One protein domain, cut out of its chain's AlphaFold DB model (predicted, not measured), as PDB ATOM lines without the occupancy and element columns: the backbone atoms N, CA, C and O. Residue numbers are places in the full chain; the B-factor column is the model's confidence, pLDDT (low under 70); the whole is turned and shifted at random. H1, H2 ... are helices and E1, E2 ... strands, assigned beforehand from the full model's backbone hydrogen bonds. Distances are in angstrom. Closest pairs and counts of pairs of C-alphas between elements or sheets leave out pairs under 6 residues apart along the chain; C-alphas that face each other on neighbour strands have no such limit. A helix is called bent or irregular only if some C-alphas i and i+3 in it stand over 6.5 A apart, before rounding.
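This is residues 435 to 567 of the 594 residues of an uncharacterized protein of Methylocystis bryophila (UniProt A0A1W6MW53). A small, twisted sheet of four short parallel strands forms the core, with helices over both faces: H2, H3 and H4 side by side on one face, H1 and H5 on the other, giving three layers. The 133 printed residues hold five named helices and four named strands, in the order E1 H1 H2 E2 H3 E3 H4 E4 H5. The sheet runs E1 E2 E3 E4, and the class is mixed, helices and strands. The whole is compact, with a radius of gyration of the C-alphas of 13.0 A and spans of 39 by 29 by 24 A.

E1, residues 435 to 437, begins at C-alpha 435 (24.294, 41.149, -28.164). H1, residues 439 to 448, is 14.0 A long, and H2, residues 460 to 468, is 12.3 A. E2 is residues 480 to 483. H3, residues 490 to 505, is 24.9 A long and begins at C-alpha 490 (24.509, 46.971, -9.309); it is irregular, with C-alphas 491 and 494 7.5 A apart, and has a kink of 31 degrees near residue 497. E3 is residues 513 to 516, H4 residues 527 to 537, 15.3 A long, and E4 residues 541 to 543. H5, residues 558 to 566, is 12.0 A long and ends at C-alpha 566 (23.589, 51.885, -34.466).

E1 and E2 are parallel at 25 degrees, with N 436 and O 481 2.9 A apart, within hydrogen-bond range. E2 and E3 are parallel at 24 degrees, with N 514 and O 480 at 2.8 A. E3 and E4 are parallel at 26 degrees, with N 543 and O 515 at 2.8 A. E2, H3, E3 and E3, H4, E4 are strand-helix-strand units, two parallel neighbour strands with a helix between, with right-handed crossovers; E1, H1 H2, E2 is another such unit. H4 lies over E4 at a height over the sheet of 8.3 A. H3, on the same face, touches H4 at a shallow tilt of 24 degrees, the same way; their closest C-alphas are those of Ser 497 and Ile 534, 6.2 A apart. H2 touches H3 at a shallow tilt of 8 degrees, the same way, closest at the C-alphas of Leu 464 and Gln 499, 4.9 A. On the opposite face from H3, H1 touches H5, about perpendicular at 80 degrees, closest at the C-alphas of Leu 444 and Tyr 558, 5.9 A. Every O i to N i+4 pair is within hydrogen-bond range in H1, H2, H4 and H5, and 7 of 12 in H3.

The C-alphas farthest apart, those of Ala 472 and Arg 550, are 39.3 A apart. The printed part has no cut. The links H1 to H2, H2 to E2 and E4 to H5 are long. The mean pLDDT of the printed part is 88.9, and residues 449 and 567 are under 70.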
ATOM      1  N   PHE A 435      24.835  40.710 -29.441       95.56
ATOM      2  CA  PHE A 435      24.294  41.149 -28.164       95.56
ATOM      3  C   PHE A 435      24.632  40.125 -27.090       95.56
ATOM      4  O   PHE A 435      24.313  38.945 -27.225       95.56
ATOM      5  N   ILE A 436      25.258  40.572 -26.008       96.88
ATOM      6  CA  ILE A 436      25.641  39.719 -24.885       96.88
ATOM      7  C   ILE A 436      25.177  40.393 -23.603       96.88
ATOM      8  O   ILE A 436      25.424  41.582 -23.410       96.88
ATOM      9  N   GLY A 437      24.492  39.665 -22.723       95.25
ATOM     10  CA  GLY A 437      24.121  40.248 -21.436       95.25
ATOM     11  C   GLY A 437      22.789  39.819 -20.846       95.25
ATOM     12  O   GLY A 437      22.314  38.703 -21.050       95.25
ATOM     13  N   ASP A 438      22.219  40.735 -20.073       91.69
ATOM     14  CA  ASP A 438      20.966  40.569 -19.344       91.69
ATOM     15  C   ASP A 438      19.716  40.965 -20.158       91.69
ATOM     16  O   ASP A 438      19.704  40.866 -21.386       91.69
ATOM     17  N   SER A 439      18.649  41.405 -19.483       86.25
ATOM     18  CA  SER A 439      17.369  41.789 -20.081       86.25
ATOM     19  C   SER A 439      17.432  43.005 -21.014       86.25
ATOM     20  O   SER A 439      16.649  43.079 -21.963       86.25
ATOM     21  N   ILE A 440      18.372  43.939 -20.827       89.75
ATOM     22  CA  ILE A 440      18.526  45.085 -21.740       89.75
ATOM     23  C   ILE A 440      19.133  44.606 -23.062       89.75
ATOM     24  O   ILE A 440      18.592  44.890 -24.131       89.75
ATOM     25  N   ALA A 441      20.206  43.809 -23.002       91.62
ATOM     26  CA  ALA A 441      20.776  43.187 -24.198       91.62
ATOM     27  C   ALA A 441      19.784  42.213 -24.847       91.62
ATOM     28  O   ALA A 441      19.716  42.149 -26.069       91.62
ATOM     29  N   HIS A 442      18.986  41.496 -24.052       83.69
ATOM     30  CA  HIS A 442      17.963  40.580 -24.549       83.69
ATOM     31  C   HIS A 442      16.893  41.293 -25.376       83.69
ATOM     32  O   HIS A 442      16.612  40.879 -26.500       83.69
ATOM     33  N   GLY A 443      16.344  42.398 -24.863       75.81
ATOM     34  CA  GLY A 443      15.366  43.185 -25.609       75.81
ATOM     35  C   GLY A 443      15.969  43.872 -26.838       75.81
ATOM     36  O   GLY A 443      15.342  43.879 -27.893       75.81
ATOM     37  N   LEU A 444      17.214  44.364 -26.756       84.12
ATOM     38  CA  LEU A 444      17.924  44.930 -27.911       84.12
ATOM     39  C   LEU A 444      18.215  43.887 -28.991       84.12
ATOM     40  O   LEU A 444      18.033  44.165 -30.173       84.12
ATOM     41  N   ARG A 445      18.618  42.677 -28.593       86.75
ATOM     42  CA  ARG A 445      18.792  41.544 -29.506       86.75
ATOM     43  C   ARG A 445      17.483  41.225 -30.213       86.75
ATOM     44  O   ARG A 445      17.500  41.021 -31.423       86.75
ATOM     45  N   GLY A 446      16.376  41.210 -29.466       73.94
ATOM     46  CA  GLY A 446      15.031  41.033 -30.011       73.94
ATOM     47  C   GLY A 446      14.689  42.103 -31.048       73.94
ATOM     48  O   GLY A 446      14.351  41.760 -32.172       73.94
ATOM     49  N   ALA A 447      14.866  43.382 -30.709       70.44
ATOM     50  CA  ALA A 447      14.586  44.506 -31.609       70.44
ATOM     51  C   ALA A 447      15.496  44.544 -32.852       70.44
ATOM     52  O   ALA A 447      15.074  44.929 -33.935       70.44
ATOM     53  N   ALA A 448      16.758  44.129 -32.726       71.50
ATOM     54  CA  ALA A 448      17.700  44.088 -33.846       71.50
ATOM     55  C   ALA A 448      17.577  42.825 -34.710       71.50
ATOM     56  O   ALA A 448      18.257  42.702 -35.742       71.50
ATOM     57  N   HIS A 449      16.800  41.845 -34.236       65.00
ATOM     58  CA  HIS A 449      16.877  40.433 -34.620       65.00
ATOM     59  C   HIS A 449      18.339  39.971 -34.716       65.00
ATOM     60  O   HIS A 449      18.769  39.334 -35.681       65.00
ATOM     61  N   GLY A 450      19.131  40.427 -33.748       70.56
ATOM     62  CA  GLY A 450      20.550  40.156 -33.651       70.56
ATOM     63  C   GLY A 450      20.809  38.776 -33.076       70.56
ATOM     64  O   GLY A 450      19.905  38.041 -32.683       70.56
ATOM     65  N   GLU A 451      22.078  38.435 -32.986       84.19
ATOM     66  CA  GLU A 451      22.520  37.190 -32.372       84.19
ATOM     67  C   GLU A 451      23.345  37.464 -31.122       84.19
ATOM     68  O   GLU A 451      23.618  38.614 -30.791       84.19
ATOM     69  N   GLY A 452      23.715  36.400 -30.418       87.31
ATOM     70  CA  GLY A 452      24.515  36.469 -29.203       87.31
ATOM     71  C   GLY A 452      23.776  35.977 -27.963       87.31
ATOM     72  O   GLY A 452      22.553  35.767 -27.950       87.31
ATOM     73  N   ASP A 453      24.559  35.728 -26.921       89.38
ATOM     74  CA  ASP A 453      24.109  35.088 -25.696       89.38
ATOM     75  C   ASP A 453      23.541  36.121 -24.711       89.38
ATOM     76  O   ASP A 453      24.271  36.813 -23.998       89.38
ATOM     77  N   THR A 454      22.211  36.188 -24.627       91.81
ATOM     78  CA  THR A 454      21.504  37.048 -23.669       91.81
ATOM     79  C   THR A 454      20.476  36.258 -22.869       91.81
ATOM     80  O   THR A 454      19.833  35.350 -23.407       91.81
ATOM     81  N   LYS A 455      20.286  36.628 -21.600       80.62
ATOM     82  CA  LYS A 455      19.301  36.008 -20.706       80.62
ATOM     83  C   LYS A 455      18.777  37.018 -19.687       80.62
ATOM     84  O   LYS A 455      19.557  37.659 -18.992       80.62
ATOM     85  N   ILE A 456      17.456  37.121 -19.556       84.56
ATOM     86  CA  ILE A 456      16.805  37.955 -18.533       84.56
ATOM     87  C   ILE A 456      17.263  37.512 -17.131       84.56
ATOM     88  O   ILE A 456      17.366  36.315 -16.861       84.56
ATOM     89  N   GLY A 457      17.569  38.473 -16.253       75.69
ATOM     90  CA  GLY A 457      18.030  38.203 -14.885       75.69
ATOM     91  C   GLY A 457      19.513  37.834 -14.753       75.69
ATOM     92  O   GLY A 457      19.972  37.522 -13.655       75.69
ATOM     93  N   ARG A 458      20.290  37.828 -15.846       85.69
ATOM     94  CA  ARG A 458      21.713  37.461 -15.806       85.69
ATOM     95  C   ARG A 458      22.535  38.519 -15.053       85.69
ATOM     96  O   ARG A 458      22.508  39.695 -15.401       85.69
ATOM     97  N   GLY A 459      23.283  38.091 -14.035       89.62
ATOM     98  CA  GLY A 459      24.218  38.945 -13.293       89.62
ATOM     99  C   GLY A 459      25.602  39.063 -13.955       89.62
ATOM    100  O   GLY A 459      25.905  38.298 -14.877       89.62
ATOM    101  N   PRO A 460      26.476  39.970 -13.480       93.19
ATOM    102  CA  PRO A 460      27.726  40.309 -14.165       93.19
ATOM    103  C   PRO A 460      28.712  39.157 -14.386       93.19
ATOM    104  O   PRO A 460      29.286  39.030 -15.467       93.19
ATOM    105  N   GLN A 461      28.869  38.266 -13.413       91.56
ATOM    106  CA  GLN A 461      29.758  37.106 -13.516       91.56
ATOM    107  C   GLN A 461      29.233  36.082 -14.529       91.56
ATOM    108  O   GLN A 461      30.004  35.466 -15.258       91.56
ATOM    109  N   ALA A 462      27.910  35.931 -14.628       83.44
ATOM    110  CA  ALA A 462      27.305  35.061 -15.627       83.44
ATOM    111  C   ALA A 462      27.434  35.648 -17.044       83.44
ATOM    112  O   ALA A 462      27.616  34.893 -17.993       83.44
ATOM    113  N   VAL A 463      27.390  36.981 -17.195       95.12
ATOM    114  CA  VAL A 463      27.711  37.647 -18.473       95.12
ATOM    115  C   VAL A 463      29.173  37.408 -18.854       95.12
ATOM    116  O   VAL A 463      29.442  37.049 -19.997       95.12
ATOM    117  N   LEU A 464      30.104  37.532 -17.904       95.81
ATOM    118  CA  LEU A 464      31.514  37.206 -18.130       95.81
ATOM    119  C   LEU A 464      31.687  35.751 -18.588       95.81
ATOM    120  O   LEU A 464      32.336  35.512 -19.602       95.81
ATOM    121  N   GLY A 465      31.050  34.796 -17.905       80.94
ATOM    122  CA  GLY A 465      31.074  33.384 -18.293       80.94
ATOM    123  C   GLY A 465      30.554  33.146 -19.715       80.94
ATOM    124  O   GLY A 465      31.177  32.419 -20.485       80.94
ATOM    125  N   SER A 466      29.463  33.814 -20.106       89.56
ATOM    126  CA  SER A 466      28.941  33.764 -21.478       89.56
ATOM    127  C   SER A 466      29.954  34.247 -22.520       89.56
ATOM    128  O   SER A 466      30.077  33.627 -23.571       89.56
ATOM    129  N   ILE A 467      30.702  35.318 -22.237       93.62
ATOM    130  CA  ILE A 467      31.741  35.836 -23.144       93.62
ATOM    131  C   ILE A 467      32.947  34.889 -23.178       93.62
ATOM    132  O   ILE A 467      33.437  34.545 -24.253       93.62
ATOM    133  N   ALA A 468      33.406  34.432 -22.011       92.44
ATOM    134  CA  ALA A 468      34.563  33.551 -21.876       92.44
ATOM    135  C   ALA A 468      34.369  32.206 -22.600       92.44
ATOM    136  O   ALA A 468      35.324  31.671 -23.165       92.44
ATOM    137  N   ASN A 469      33.132  31.704 -22.657       88.38
ATOM    138  CA  ASN A 469      32.780  30.454 -23.334       88.38
ATOM    139  C   ASN A 469      32.652  30.575 -24.862       88.38
ATOM    140  O   ASN A 469      32.489  29.558 -25.537       88.38
ATOM    141  N   LEU A 470      32.723  31.782 -25.433       87.00
ATOM    142  CA  LEU A 470      32.715  31.935 -26.887       87.00
ATOM    143  C   LEU A 470      33.985  31.329 -27.511       87.00
ATOM    144  O   LEU A 470      35.068  31.393 -26.909       87.00
ATOM    145  N   PRO A 471      33.894  30.790 -28.739       89.62
ATOM    146  CA  PRO A 471      35.078  30.361 -29.468       89.62
ATOM    147  C   PRO A 471      36.002  31.553 -29.762       89.62
ATOM    148  O   PRO A 471      35.563  32.704 -29.858       89.62
ATOM    149  N   ALA A 472      37.302  31.288 -29.892       86.88
ATOM    150  CA  ALA A 472      38.272  32.317 -30.258       86.88
ATOM    151  C   ALA A 472      37.899  32.953 -31.610       86.88
ATOM    152  O   ALA A 472      37.478  32.262 -32.537       86.88
ATOM    153  N   GLY A 473      38.015  34.278 -31.711       86.62
ATOM    154  CA  GLY A 473      37.657  35.027 -32.918       86.62
ATOM    155  C   GLY A 473      36.153  35.206 -33.170       86.62
ATOM    156  O   GLY A 473      35.795  35.867 -34.142       86.62
ATOM    157  N   ALA A 474      35.262  34.698 -32.306       85.56
ATOM    158  CA  ALA A 474      33.806  34.819 -32.476       85.56
ATOM    159  C   ALA A 474      33.300  36.266 -32.637       85.56
ATOM    160  O   ALA A 474      32.228  36.495 -33.205       85.56
ATOM    161  N   LEU A 475      34.053  37.243 -32.125       92.56
ATOM    162  CA  LEU A 475      33.704  38.663 -32.143       92.56
ATOM    163  C   LEU A 475      34.557  39.484 -33.130       92.56
ATOM    164  O   LEU A 475      34.393  40.703 -33.211       92.56
ATOM    165  N   ALA A 476      35.436  38.840 -33.904       87.69
ATOM    166  CA  ALA A 476      36.346  39.507 -34.834       87.69
ATOM    167  C   ALA A 476      35.604  40.297 -35.924       87.69
ATOM    168  O   ALA A 476      34.779  39.760 -36.658       87.69
ATOM    169  N   GLY A 477      35.899  41.599 -36.027       82.62
ATOM    170  CA  GLY A 477      35.299  42.499 -37.023       82.62
ATOM    171  C   GLY A 477      33.830  42.865 -36.767       82.62
ATOM    172  O   GLY A 477      33.221  43.562 -37.580       82.62
ATOM    173  N   ARG A 478      33.253  42.429 -35.641       86.31
ATOM    174  CA  ARG A 478      31.829  42.603 -35.331       86.31
ATOM    175  C   ARG A 478      31.592  43.774 -34.392       86.31
ATOM    176  O   ARG A 478      32.427  44.088 -33.548       86.31
ATOM    177  N   SER A 479      30.424  44.396 -34.516       91.00
ATOM    178  CA  SER A 479      29.906  45.275 -33.465       91.00
ATOM    179  C   SER A 479      29.383  44.420 -32.315       91.00
ATOM    180  O   SER A 479      28.639  43.468 -32.548       91.00
ATOM    181  N   VAL A 480      29.763  44.744 -31.084       94.88
ATOM    182  CA  VAL A 480      29.380  43.995 -29.882       94.88
ATOM    183  C   VAL A 480      28.618  44.926 -28.954       94.88
ATOM    184  O   VAL A 480      29.073  46.027 -28.667       94.88
ATOM    185  N   VAL A 481      27.460  44.493 -28.476       96.88
ATOM    186  CA  VAL A 481      26.636  45.225 -27.517       96.88
ATOM    187  C   VAL A 481      26.590  44.420 -26.229       96.88
ATOM    188  O   VAL A 481      26.094  43.294 -26.219       96.88
ATOM    189  N   ILE A 482      27.111  44.988 -25.147       97.88
ATOM    190  CA  ILE A 482      27.191  44.341 -23.839       97.88
ATOM    191  C   ILE A 482      26.216  45.027 -22.889       97.88
ATOM    192  O   ILE A 482      26.340  46.221 -22.628       97.88
ATOM    193  N   SER A 483      25.284  44.265 -22.320       97.88
ATOM    194  CA  SER A 483      24.606  44.670 -21.088       97.88
ATOM    195  C   SER A 483      25.208  43.905 -19.918       97.88
ATOM    196  O   SER A 483      25.106  42.681 -19.847       97.88
ATOM    197  N   SER A 484      25.868  44.628 -19.018       96.56
ATOM    198  CA  SER A 484      26.850  44.067 -18.083       96.56
ATOM    199  C   SER A 484      26.271  43.177 -16.984       96.56
ATOM    200  O   SER A 484      27.037  42.635 -16.194       96.56
ATOM    201  N   GLY A 485      24.947  43.046 -16.881       94.00
ATOM    202  CA  GLY A 485      24.283  42.400 -15.748       94.00
ATOM    203  C   GLY A 485      24.112  43.314 -14.533       94.00
ATOM    204  O   GLY A 485      23.490  42.910 -13.549       94.00
ATOM    205  N   ALA A 486      24.627  44.549 -14.582       94.00
ATOM    206  CA  ALA A 486      24.513  45.511 -13.489       94.00
ATOM    207  C   ALA A 486      23.058  45.917 -13.200       94.00
ATOM    208  O   ALA A 486      22.765  46.322 -12.080       94.00
ATOM    209  N   SER A 487      22.132  45.743 -14.154       90.38
ATOM    210  CA  SER A 487      20.700  45.964 -13.907       90.38
ATOM    211  C   SER A 487      20.110  44.972 -12.887       90.38
ATOM    212  O   SER A 487      19.134  45.282 -12.208       90.38
ATOM    213  N   ASN A 488      20.727  43.791 -12.745       88.44
ATOM    214  CA  ASN A 488      20.335  42.759 -11.782       88.44
ATOM    215  C   ASN A 488      21.186  42.797 -10.510       88.44
ATOM    216  O   ASN A 488      20.690  42.490  -9.429       88.44
ATOM    217  N   TYR A 489      22.466  43.165 -10.631       92.75
ATOM    218  CA  TYR A 489      23.383  43.261  -9.497       92.75
ATOM    219  C   TYR A 489      24.300  44.497  -9.604       92.75
ATOM    220  O   TYR A 489      25.447  44.384 -10.053       92.75
ATOM    221  N   PRO A 490      23.815  45.681  -9.178       91.62
ATOM    222  CA  PRO A 490      24.509  46.971  -9.309       91.62
ATOM    223  C   PRO A 490      25.918  47.006  -8.713       91.62
ATOM    224  O   PRO A 490      26.850  47.536  -9.321       91.62
ATOM    225  N   ALA A 491      26.099  46.380  -7.546       89.19
ATOM    226  CA  ALA A 491      27.388  46.308  -6.858       89.19
ATOM    227  C   ALA A 491      28.473  45.613  -7.705       89.19
ATOM    228  O   ALA A 491      29.657  45.942  -7.602       89.19
ATOM    229  N   GLY A 492      28.065  44.703  -8.597       88.62
ATOM    230  CA  GLY A 492      28.943  43.970  -9.506       88.62
ATOM    231  C   GLY A 492      29.320  44.714 -10.788       88.62
ATOM    232  O   GLY A 492      29.981  44.120 -11.635       88.62
ATOM    233  N   ALA A 493      28.959  45.993 -10.956       90.19
ATOM    234  CA  ALA A 493      29.291  46.775 -12.155       90.19
ATOM    235  C   ALA A 493      30.801  46.828 -12.475       90.19
ATOM    236  O   ALA A 493      31.179  47.028 -13.626       90.19
ATOM    237  N   GLY A 494      31.669  46.601 -11.479       85.31
ATOM    238  CA  GLY A 494      33.118  46.490 -11.674       85.31
ATOM    239  C   GLY A 494      33.551  45.330 -12.581       85.31
ATOM    240  O   GLY A 494      34.551  45.461 -13.278       85.31
ATOM    241  N   ALA A 495      32.765  44.250 -12.652       90.56
ATOM    242  CA  ALA A 495      33.061  43.091 -13.499       90.56
ATOM    243  C   ALA A 495      33.004  43.408 -15.006       90.56
ATOM    244  O   ALA A 495      33.430  42.596 -15.824       90.56
ATOM    245  N   LEU A 496      32.501  44.588 -15.393       97.62
ATOM    246  CA  LEU A 496      32.522  45.043 -16.783       97.62
ATOM    247  C   LEU A 496      33.947  45.091 -17.361       97.62
ATOM    248  O   LEU A 496      34.120  44.816 -18.545       97.62
ATOM    249  N   SER A 497      34.956  45.411 -16.541       93.31
ATOM    250  CA  SER A 497      36.367  45.392 -16.959       93.31
ATOM    251  C   SER A 497      36.731  44.037 -17.570       93.31
ATOM    252  O   SER A 497      37.174  43.957 -18.717       93.31
ATOM    253  N   ASP A 498      36.429  42.968 -16.835       92.69
ATOM    254  CA  ASP A 498      36.751  41.598 -17.224       92.69
ATOM    255  C   ASP A 498      35.884  41.135 -18.398       92.69
ATOM    256  O   ASP A 498      36.359  40.429 -19.280       92.69
ATOM    257  N   GLN A 499      34.623  41.578 -18.471       98.12
ATOM    258  CA  GLN A 499      33.747  41.301 -19.617       98.12
ATOM    259  C   GLN A 499      34.303  41.900 -20.915       98.12
ATOM    260  O   GLN A 499      34.298  41.241 -21.956       98.12
ATOM    261  N   ILE A 500      34.793  43.143 -20.868       97.31
ATOM    262  CA  ILE A 500      35.406  43.801 -22.025       97.31
ATOM    263  C   ILE A 500      36.740  43.126 -22.376       97.31
ATOM    264  O   ILE A 500      37.004  42.911 -23.558       97.31
ATOM    265  N   ALA A 501      37.561  42.769 -21.383       94.19
ATOM    266  CA  ALA A 501      38.807  42.036 -21.602       94.19
ATOM    267  C   ALA A 501      38.548  40.680 -22.280       94.19
ATOM    268  O   ALA A 501      39.092  40.420 -23.352       94.19
ATOM    269  N   ALA A 502      37.615  39.889 -21.745       96.62
ATOM    270  CA  ALA A 502      37.197  38.628 -22.344       96.62
ATOM    271  C   ALA A 502      36.664  38.835 -23.770       96.62
ATOM    272  O   ALA A 502      37.009  38.083 -24.674       96.62
ATOM    273  N   ALA A 503      35.877  39.884 -24.033       97.00
ATOM    274  CA  ALA A 503      35.389  40.156 -25.385       97.00
ATOM    275  C   ALA A 503      36.542  40.447 -26.365       97.00
ATOM    276  O   ALA A 503      36.515  39.961 -27.500       97.00
ATOM    277  N   LYS A 504      37.571  41.188 -25.931       96.25
ATOM    278  CA  LYS A 504      38.784  41.451 -26.724       96.25
ATOM    279  C   LYS A 504      39.553  40.164 -27.024       96.25
ATOM    280  O   LYS A 504      39.942  39.960 -28.170       96.25
ATOM    281  N   GLU A 505      39.687  39.260 -26.053       94.88
ATOM    282  CA  GLU A 505      40.290  37.931 -26.263       94.88
ATOM    283  C   GLU A 505      39.519  37.093 -27.294       94.88
ATOM    284  O   GLU A 505      40.103  36.310 -28.043       94.88
ATOM    285  N   LYS A 506      38.199  37.292 -27.402       96.00
ATOM    286  CA  LYS A 506      37.362  36.671 -28.444       96.00
ATOM    287  C   LYS A 506      37.365  37.435 -29.773       96.00
ATOM    288  O   LYS A 506      36.597  37.094 -30.673       96.00
ATOM    289  N   GLY A 507      38.236  38.431 -29.926       92.44
ATOM    290  CA  GLY A 507      38.461  39.179 -31.163       92.44
ATOM    291  C   GLY A 507      37.689  40.495 -31.279       92.44
ATOM    292  O   GLY A 507      37.752  41.132 -32.329       92.44
ATOM    293  N   ALA A 508      36.962  40.932 -30.247       95.12
ATOM    294  CA  ALA A 508      36.230  42.194 -30.314       95.12
ATOM    295  C   ALA A 508      37.188  43.394 -30.381       95.12
ATOM    296  O   ALA A 508      38.096  43.541 -29.563       95.12
ATOM    297  N   THR A 509      36.950  44.308 -31.323       93.25
ATOM    298  CA  THR A 509      37.678  45.582 -31.386       93.25
ATOM    299  C   THR A 509      37.086  46.562 -30.366       93.25
ATOM    300  O   THR A 509      35.876  46.780 -30.420       93.25
ATOM    301  N   PRO A 510      37.886  47.213 -29.496       88.62
ATOM    302  CA  PRO A 510      37.375  48.101 -28.446       88.62
ATOM    303  C   PRO A 510      36.353  49.136 -28.944       88.62
ATOM    304  O   PRO A 510      35.230  49.170 -28.448       88.62
ATOM    305  N   GLY A 511      36.673  49.872 -30.015       87.81
ATOM    306  CA  GLY A 511      35.788  50.897 -30.591       87.81
ATOM    307  C   GLY A 511      34.505  50.364 -31.245       87.81
ATOM    308  O   GLY A 511      33.662  51.143 -31.679       87.81
ATOM    309  N   ARG A 512      34.341  49.038 -31.327       91.12
ATOM    310  CA  ARG A 512      33.123  48.363 -31.799       91.12
ATOM    311  C   ARG A 512      32.310  47.749 -30.659       91.12
ATOM    312  O   ARG A 512      31.251  47.181 -30.920       91.12
ATOM    313  N   ILE A 513      32.773  47.871 -29.415       95.62
ATOM    314  CA  ILE A 513      32.041  47.455 -28.219       95.62
ATOM    315  C   ILE A 513      31.193  48.632 -27.734       95.62
ATOM    316  O   ILE A 513      31.693  49.735 -27.529       95.62
ATOM    317  N   THR A 514      29.900  48.397 -27.535       96.94
ATOM    318  CA  THR A 514      28.964  49.331 -26.906       96.94
ATOM    319  C   THR A 514      28.439  48.723 -25.620       96.94
ATOM    320  O   THR A 514      27.815  47.667 -25.639       96.94
ATOM    321  N   VAL A 515      28.686  49.389 -24.503       98.00
ATOM    322  CA  VAL A 515      28.193  49.013 -23.183       98.00
ATOM    323  C   VAL A 515      26.894  49.754 -22.910       98.00
ATOM    324  O   VAL A 515      26.842  50.980 -23.013       98.00
ATOM    325  N   MET A 516      25.858  49.016 -22.535       97.69
ATOM    326  CA  MET A 516      24.572  49.585 -22.156       97.69
ATOM    327  C   MET A 516      24.593  50.064 -20.704       97.69
ATOM    328  O   MET A 516      25.069  49.361 -19.812       97.69
ATOM    329  N   GLY A 517      24.050  51.258 -20.475       94.44
ATOM    330  CA  GLY A 517      23.731  51.751 -19.142       94.44
ATOM    331  C   GLY A 517      22.518  51.047 -18.534       94.44
ATOM    332  O   GLY A 517      21.809  50.290 -19.193       94.44
ATOM    333  N   VAL A 518      22.272  51.339 -17.263       95.12
ATOM    334  CA  VAL A 518      21.082  50.926 -16.514       95.12
ATOM    335  C   VAL A 518      20.095  52.090 -16.401       95.12
ATOM    336  O   VAL A 518      20.443  53.243 -16.676       95.12
ATOM    337  N   GLY A 519      18.850  51.790 -16.031       91.75
ATOM    338  CA  GLY A 519      17.806  52.801 -15.869       91.75
ATOM    339  C   GLY A 519      18.006  53.723 -14.652       91.75
ATOM    340  O   GLY A 519      19.021  53.638 -13.964       91.75
ATOM    341  N   PRO A 520      17.053  54.620 -14.354       93.25
ATOM    342  CA  PRO A 520      17.178  55.607 -13.281       93.25
ATOM    343  C   PRO A 520      16.664  55.100 -11.920       93.25
ATOM    344  O   PRO A 520      16.260  55.898 -11.074       93.25
ATOM    345  N   ARG A 521      16.620  53.778 -11.690       90.25
ATOM    346  CA  ARG A 521      16.193  53.217 -10.398       90.25
ATOM    347  C   ARG A 521      17.127  53.706  -9.281       90.25
ATOM    348  O   ARG A 521      18.332  53.825  -9.479       90.25
ATOM    349  N   ARG A 522      16.583  54.004  -8.096       90.19
ATOM    350  CA  ARG A 522      17.336  54.642  -6.992       90.19
ATOM    351  C   ARG A 522      18.581  53.854  -6.563       90.19
ATOM    352  O   ARG A 522      19.598  54.440  -6.218       90.19
ATOM    353  N   ASP A 523      18.501  52.535  -6.572       88.94
ATOM    354  CA  ASP A 523      19.592  51.614  -6.241       88.94
ATOM    355  C   ASP A 523      20.638  51.464  -7.364       88.94
ATOM    356  O   ASP A 523      21.649  50.793  -7.174       88.94
ATOM    357  N   PHE A 524      20.431  52.114  -8.513       92.88
ATOM    358  CA  PHE A 524      21.415  52.228  -9.591       92.88
ATOM    359  C   PHE A 524      22.264  53.506  -9.504       92.88
ATOM    360  O   PHE A 524      23.036  53.798 -10.421       92.88
ATOM    361  N   ALA A 525      22.151  54.274  -8.416       91.12
ATOM    362  CA  ALA A 525      22.958  55.472  -8.199       91.12
ATOM    363  C   ALA A 525      24.465  55.169  -8.339       91.12
ATOM    364  O   ALA A 525      24.983  54.239  -7.720       91.12
ATOM    365  N   GLY A 526      25.171  55.937  -9.176       91.44
ATOM    366  CA  GLY A 526      26.608  55.767  -9.432       91.44
ATOM    367  C   GLY A 526      26.972  54.630 -10.399       91.44
ATOM    368  O   GLY A 526      28.133  54.509 -10.800       91.44
ATOM    369  N   VAL A 527      26.017  53.775 -10.790       95.88
ATOM    370  CA  VAL A 527      26.293  52.626 -11.667       95.88
ATOM    371  C   VAL A 527      26.635  53.088 -13.076       95.88
ATOM    372  O   VAL A 527      27.609  52.608 -13.651       95.88
ATOM    373  N   ASN A 528      25.872  54.027 -13.639       94.56
ATOM    374  CA  ASN A 528      26.109  54.519 -14.997       94.56
ATOM    375  C   ASN A 528      27.439  55.271 -15.112       94.56
ATOM    376  O   ASN A 528      28.140  55.108 -16.108       94.56
ATOM    377  N   GLU A 529      27.823  56.034 -14.090       91.88
ATOM    378  CA  GLU A 529      29.120  56.704 -13.997       91.88
ATOM    379  C   GLU A 529      30.258  55.677 -13.997       91.88
ATOM    380  O   GLU A 529      31.213  55.802 -14.765       91.88
ATOM    381  N   ARG A 530      30.118  54.608 -13.201       92.94
ATOM    382  CA  ARG A 530      31.101  53.522 -13.133       92.94
ATOM    383  C   ARG A 530      31.207  52.748 -14.449       92.94
ATOM    384  O   ARG A 530      32.316  52.526 -14.931       92.94
ATOM    385  N   LEU A 531      30.079  52.360 -15.051       96.75
ATOM    386  CA  LEU A 531      30.052  51.651 -16.337       96.75
ATOM    387  C   LEU A 531      30.649  52.509 -17.459       96.75
ATOM    388  O   LEU A 531      31.427  52.001 -18.264       96.75
ATOM    389  N   ARG A 532      30.331  53.810 -17.489       95.69
ATOM    390  CA  ARG A 532      30.897  54.763 -18.449       95.69
ATOM    391  C   ARG A 532      32.410  54.867 -18.307       95.69
ATOM    392  O   ARG A 532      33.101  54.741 -19.312       95.69
ATOM    393  N   GLY A 533      32.913  55.051 -17.084       85.81
ATOM    394  CA  GLY A 533      34.350  55.160 -16.823       85.81
ATOM    395  C   GLY A 533      35.121  53.913 -17.262       85.81
ATOM    396  O   GLY A 533      36.122  54.027 -17.965       85.81
ATOM    397  N   ILE A 534      34.616  52.721 -16.929       92.50
ATOM    398  CA  ILE A 534      35.228  51.448 -17.343       92.50
ATOM    399  C   ILE A 534      35.182  51.282 -18.870       92.50
ATOM    400  O   ILE A 534      36.190  50.926 -19.477       92.50
ATOM    401  N   ALA A 535      34.034  51.553 -19.503       93.88
ATOM    402  CA  ALA A 535      33.888  51.430 -20.952       93.88
ATOM    403  C   ALA A 535      34.860  52.363 -21.691       93.88
ATOM    404  O   ALA A 535      35.632  51.899 -22.529       93.88
ATOM    405  N   GLN A 536      34.878  53.648 -21.326       90.50
ATOM    406  CA  GLN A 536      35.750  54.653 -21.938       90.50
ATOM    407  C   GLN A 536      37.232  54.341 -21.707       90.50
ATOM    408  O   GLN A 536      38.007  54.359 -22.661       90.50
ATOM    409  N   GLY A 537      37.619  53.970 -20.479       85.81
ATOM    410  CA  GLY A 537      38.993  53.570 -20.159       85.81
ATOM    411  C   GLY A 537      39.464  52.346 -20.950       85.81
ATOM    412  O   GLY A 537      40.645  52.217 -21.257       85.81
ATOM    413  N   ALA A 538      38.539  51.473 -21.353       91.31
ATOM    414  CA  ALA A 538      38.833  50.314 -22.185       91.31
ATOM    415  C   ALA A 538      38.744  50.585 -23.701       91.31
ATOM    416  O   ALA A 538      38.961  49.646 -24.476       91.31
ATOM    417  N   GLY A 539      38.432  51.816 -24.128       86.25
ATOM    418  CA  GLY A 539      38.233  52.197 -25.531       86.25
ATOM    419  C   GLY A 539      36.896  51.742 -26.131       86.25
ATOM    420  O   GLY A 539      36.768  51.695 -27.352       86.25
ATOM    421  N   ALA A 540      35.930  51.365 -25.290       94.69
ATOM    422  CA  ALA A 540      34.567  51.011 -25.669       94.69
ATOM    423  C   ALA A 540      33.621  52.213 -25.536       94.69
ATOM    424  O   ALA A 540      33.862  53.153 -24.776       94.69
ATOM    425  N   ARG A 541      32.500  52.171 -26.255       94.44
ATOM    426  CA  ARG A 541      31.452  53.192 -26.169       94.44
ATOM    427  C   ARG A 541      30.487  52.878 -25.031       94.44
ATOM    428  O   ARG A 541      30.155  51.719 -24.805       94.44
ATOM    429  N   PHE A 542      29.978  53.909 -24.365       95.06
ATOM    430  CA  PHE A 542      28.906  53.791 -23.380       95.06
ATOM    431  C   PHE A 542      27.611  54.397 -23.927       95.06
ATOM    432  O   PHE A 542      27.623  55.528 -24.402       95.06
ATOM    433  N   GLN A 543      26.499  53.668 -23.834       94.44
ATOM    434  CA  GLN A 543      25.178  54.119 -24.271       94.44
ATOM    435  C   GLN A 543      24.213  54.172 -23.074       94.44
ATOM    436  O   GLN A 543      23.784  53.115 -22.601       94.44
ATOM    437  N   PRO A 544      23.827  55.364 -22.578       92.06
ATOM    438  CA  PRO A 544      22.852  55.481 -21.496       92.06
ATOM    439  C   PRO A 544      21.439  55.084 -21.945       92.06
ATOM    440  O   PRO A 544      21.089  55.196 -23.126       92.06
ATOM    441  N   LEU A 545      20.601  54.691 -20.978       90.06
ATOM    442  CA  LEU A 545      19.154  54.568 -21.166       90.06
ATOM    443  C   LEU A 545      18.494  55.924 -20.897       90.06
ATOM    444  O   LEU A 545      18.325  56.314 -19.746       90.06
ATOM    445  N   LEU A 546      18.149  56.650 -21.963       80.38
ATOM    446  CA  LEU A 546      17.577  58.001 -21.864       80.38
ATOM    447  C   LEU A 546      16.118  57.999 -21.387       80.38
ATOM    448  O   LEU A 546      15.715  58.871 -20.627       80.38
ATOM    449  N   GLU A 547      15.334  57.006 -21.813       84.00
ATOM    450  CA  GLU A 547      13.939  56.834 -21.405       84.00
ATOM    451  C   GLU A 547      13.691  55.393 -20.972       84.00
ATOM    452  O   GLU A 547      13.924  54.457 -21.742       84.00
ATOM    453  N   THR A 548      13.149  55.212 -19.768       87.69
ATOM    454  CA  THR A 548      12.775  53.896 -19.242       87.69
ATOM    455  C   THR A 548      11.271  53.704 -19.150       87.69
ATOM    456  O   THR A 548      10.499  54.660 -19.049       87.69
ATOM    457  N   GLY A 549      10.850  52.441 -19.184       79.25
ATOM    458  CA  GLY A 549       9.493  52.036 -18.857       79.25
ATOM    459  C   GLY A 549       9.171  52.244 -17.374       79.25
ATOM    460  O   GLY A 549       9.961  52.787 -16.600       79.25
ATOM    461  N   ARG A 550       7.987  51.777 -16.967       85.19
ATOM    462  CA  ARG A 550       7.488  51.926 -15.588       85.19
ATOM    463  C   ARG A 550       8.357  51.231 -14.540       85.19
ATOM    464  O   ARG A 550       8.327  51.630 -13.384       85.19
ATOM    465  N   ASP A 551       9.102  50.202 -14.932       83.31
ATOM    466  CA  ASP A 551       9.998  49.469 -14.035       83.31
ATOM    467  C   ASP A 551      11.316  50.202 -13.746       83.31
ATOM    468  O   ASP A 551      12.056  49.774 -12.864       83.31
ATOM    469  N   LEU A 552      11.600  51.302 -14.456       90.38
ATOM    470  CA  LEU A 552      12.836  52.083 -14.347       90.38
ATOM    471  C   LEU A 552      14.114  51.265 -14.604       90.38
ATOM    472  O   LEU A 552      15.204  51.685 -14.219       90.38
ATOM    473  N   VAL A 553      13.991  50.106 -15.252       84.19
ATOM    474  CA  VAL A 553      15.102  49.208 -15.590       84.19
ATOM    475  C   VAL A 553      15.228  49.092 -17.102       84.19
ATOM    476  O   VAL A 553      16.328  49.236 -17.638       84.19
ATOM    477  N   HIS A 554      14.115  48.855 -17.795       87.81
ATOM    478  CA  HIS A 554      14.107  48.620 -19.234       87.81
ATOM    479  C   HIS A 554      13.838  49.912 -20.002       87.81
ATOM    480  O   HIS A 554      13.103  50.779 -19.519       87.81
ATOM    481  N   PRO A 555      14.393  50.064 -21.216       88.06
ATOM    482  CA  PRO A 555      14.066  51.194 -22.065       88.06
ATOM    483  C   PRO A 555      12.580  51.194 -22.419       88.06
ATOM    484  O   PRO A 555      11.968  50.149 -22.639       88.06
ATOM    485  N   LYS A 556      12.002  52.386 -22.542       86.19
ATOM    486  CA  LYS A 556      10.609  52.553 -22.972       86.19
ATOM    487  C   LYS A 556      10.388  52.091 -24.418       86.19
ATOM    488  O   LYS A 556       9.307  51.621 -24.756       86.19
ATOM    489  N   ASN A 557      11.408  52.243 -25.267       81.25
ATOM    490  CA  ASN A 557      11.377  51.852 -26.673       81.25
ATOM    491  C   ASN A 557      12.733  51.265 -27.099       81.25
ATOM    492  O   ASN A 557      13.732  51.980 -27.206       81.25
ATOM    493  N   TYR A 558      12.756  49.958 -27.364       80.94
ATOM    494  CA  TYR A 558      13.962  49.248 -27.788       80.94
ATOM    495  C   TYR A 558      14.425  49.612 -29.205       80.94
ATOM    496  O   TYR A 558      15.628  49.627 -29.439       80.94
ATOM    497  N   ASP A 559      13.526  49.978 -30.123       78.81
ATOM    498  CA  ASP A 559      13.900  50.397 -31.482       78.81
ATOM    499  C   ASP A 559      14.600  51.757 -31.477       78.81
ATOM    500  O   ASP A 559      15.560  51.985 -32.213       78.81
ATOM    501  N   ALA A 560      14.143  52.674 -30.619       73.50
ATOM    502  CA  ALA A 560      14.808  53.959 -30.417       73.50
ATOM    503  C   ALA A 560      16.212  53.772 -29.829       73.50
ATOM    504  O   ALA A 560      17.171  54.373 -30.316       73.50
ATOM    505  N   LEU A 561      16.344  52.888 -28.835       85.19
ATOM    506  CA  LEU A 561      17.639  52.558 -28.252       85.19
ATOM    507  C   LEU A 561      18.561  51.872 -29.266       85.19
ATOM    508  O   LEU A 561      19.741  52.201 -29.341       85.19
ATOM    509  N   LEU A 562      18.032  50.961 -30.085       83.31
ATOM    510  CA  LEU A 562      18.795  50.296 -31.135       83.31
ATOM    511  C   LEU A 562      19.326  51.292 -32.170       83.31
ATOM    512  O   LEU A 562      20.478  51.172 -32.581       83.31
ATOM    513  N   ARG A 563      18.530  52.296 -32.560       80.81
ATOM    514  CA  ARG A 563      19.005  53.378 -33.436       80.81
ATOM    515  C   ARG A 563      20.167  54.141 -32.805       80.81
ATOM    516  O   ARG A 563      21.158  54.343 -33.493       80.81
ATOM    517  N   ALA A 564      20.084  54.473 -31.515       79.06
ATOM    518  CA  ALA A 564      21.173  55.137 -30.791       79.06
ATOM    519  C   ALA A 564      22.452  54.278 -30.738       79.06
ATOM    520  O   ALA A 564      23.554  54.778 -30.953       79.06
ATOM    521  N   VAL A 565      22.307  52.963 -30.543       84.12
ATOM    522  CA  VAL A 565      23.422  52.003 -30.608       84.12
ATOM    523  C   VAL A 565      23.975  51.870 -32.037       84.12
ATOM    524  O   VAL A 565      25.172  51.653 -32.215       84.12
ATOM    525  N   ALA A 566      23.151  51.997 -33.075       73.25
ATOM    526  CA  ALA A 566      23.589  51.885 -34.466       73.25
ATOM    527  C   ALA A 566      24.267  53.159 -34.990       73.25
ATOM    528  O   ALA A 566      25.162  53.070 -35.827       73.25
ATOM    529  N   THR A 567      23.875  54.335 -34.498       64.25
ATOM    530  CA  THR A 567      24.526  55.598 -34.845       64.25
ATOM    531  C   THR A 567      25.888  55.679 -34.162       64.25
ATOM    532  O   THR A 567      25.939  55.676 -32.930       64.25
TER     533      THR A 567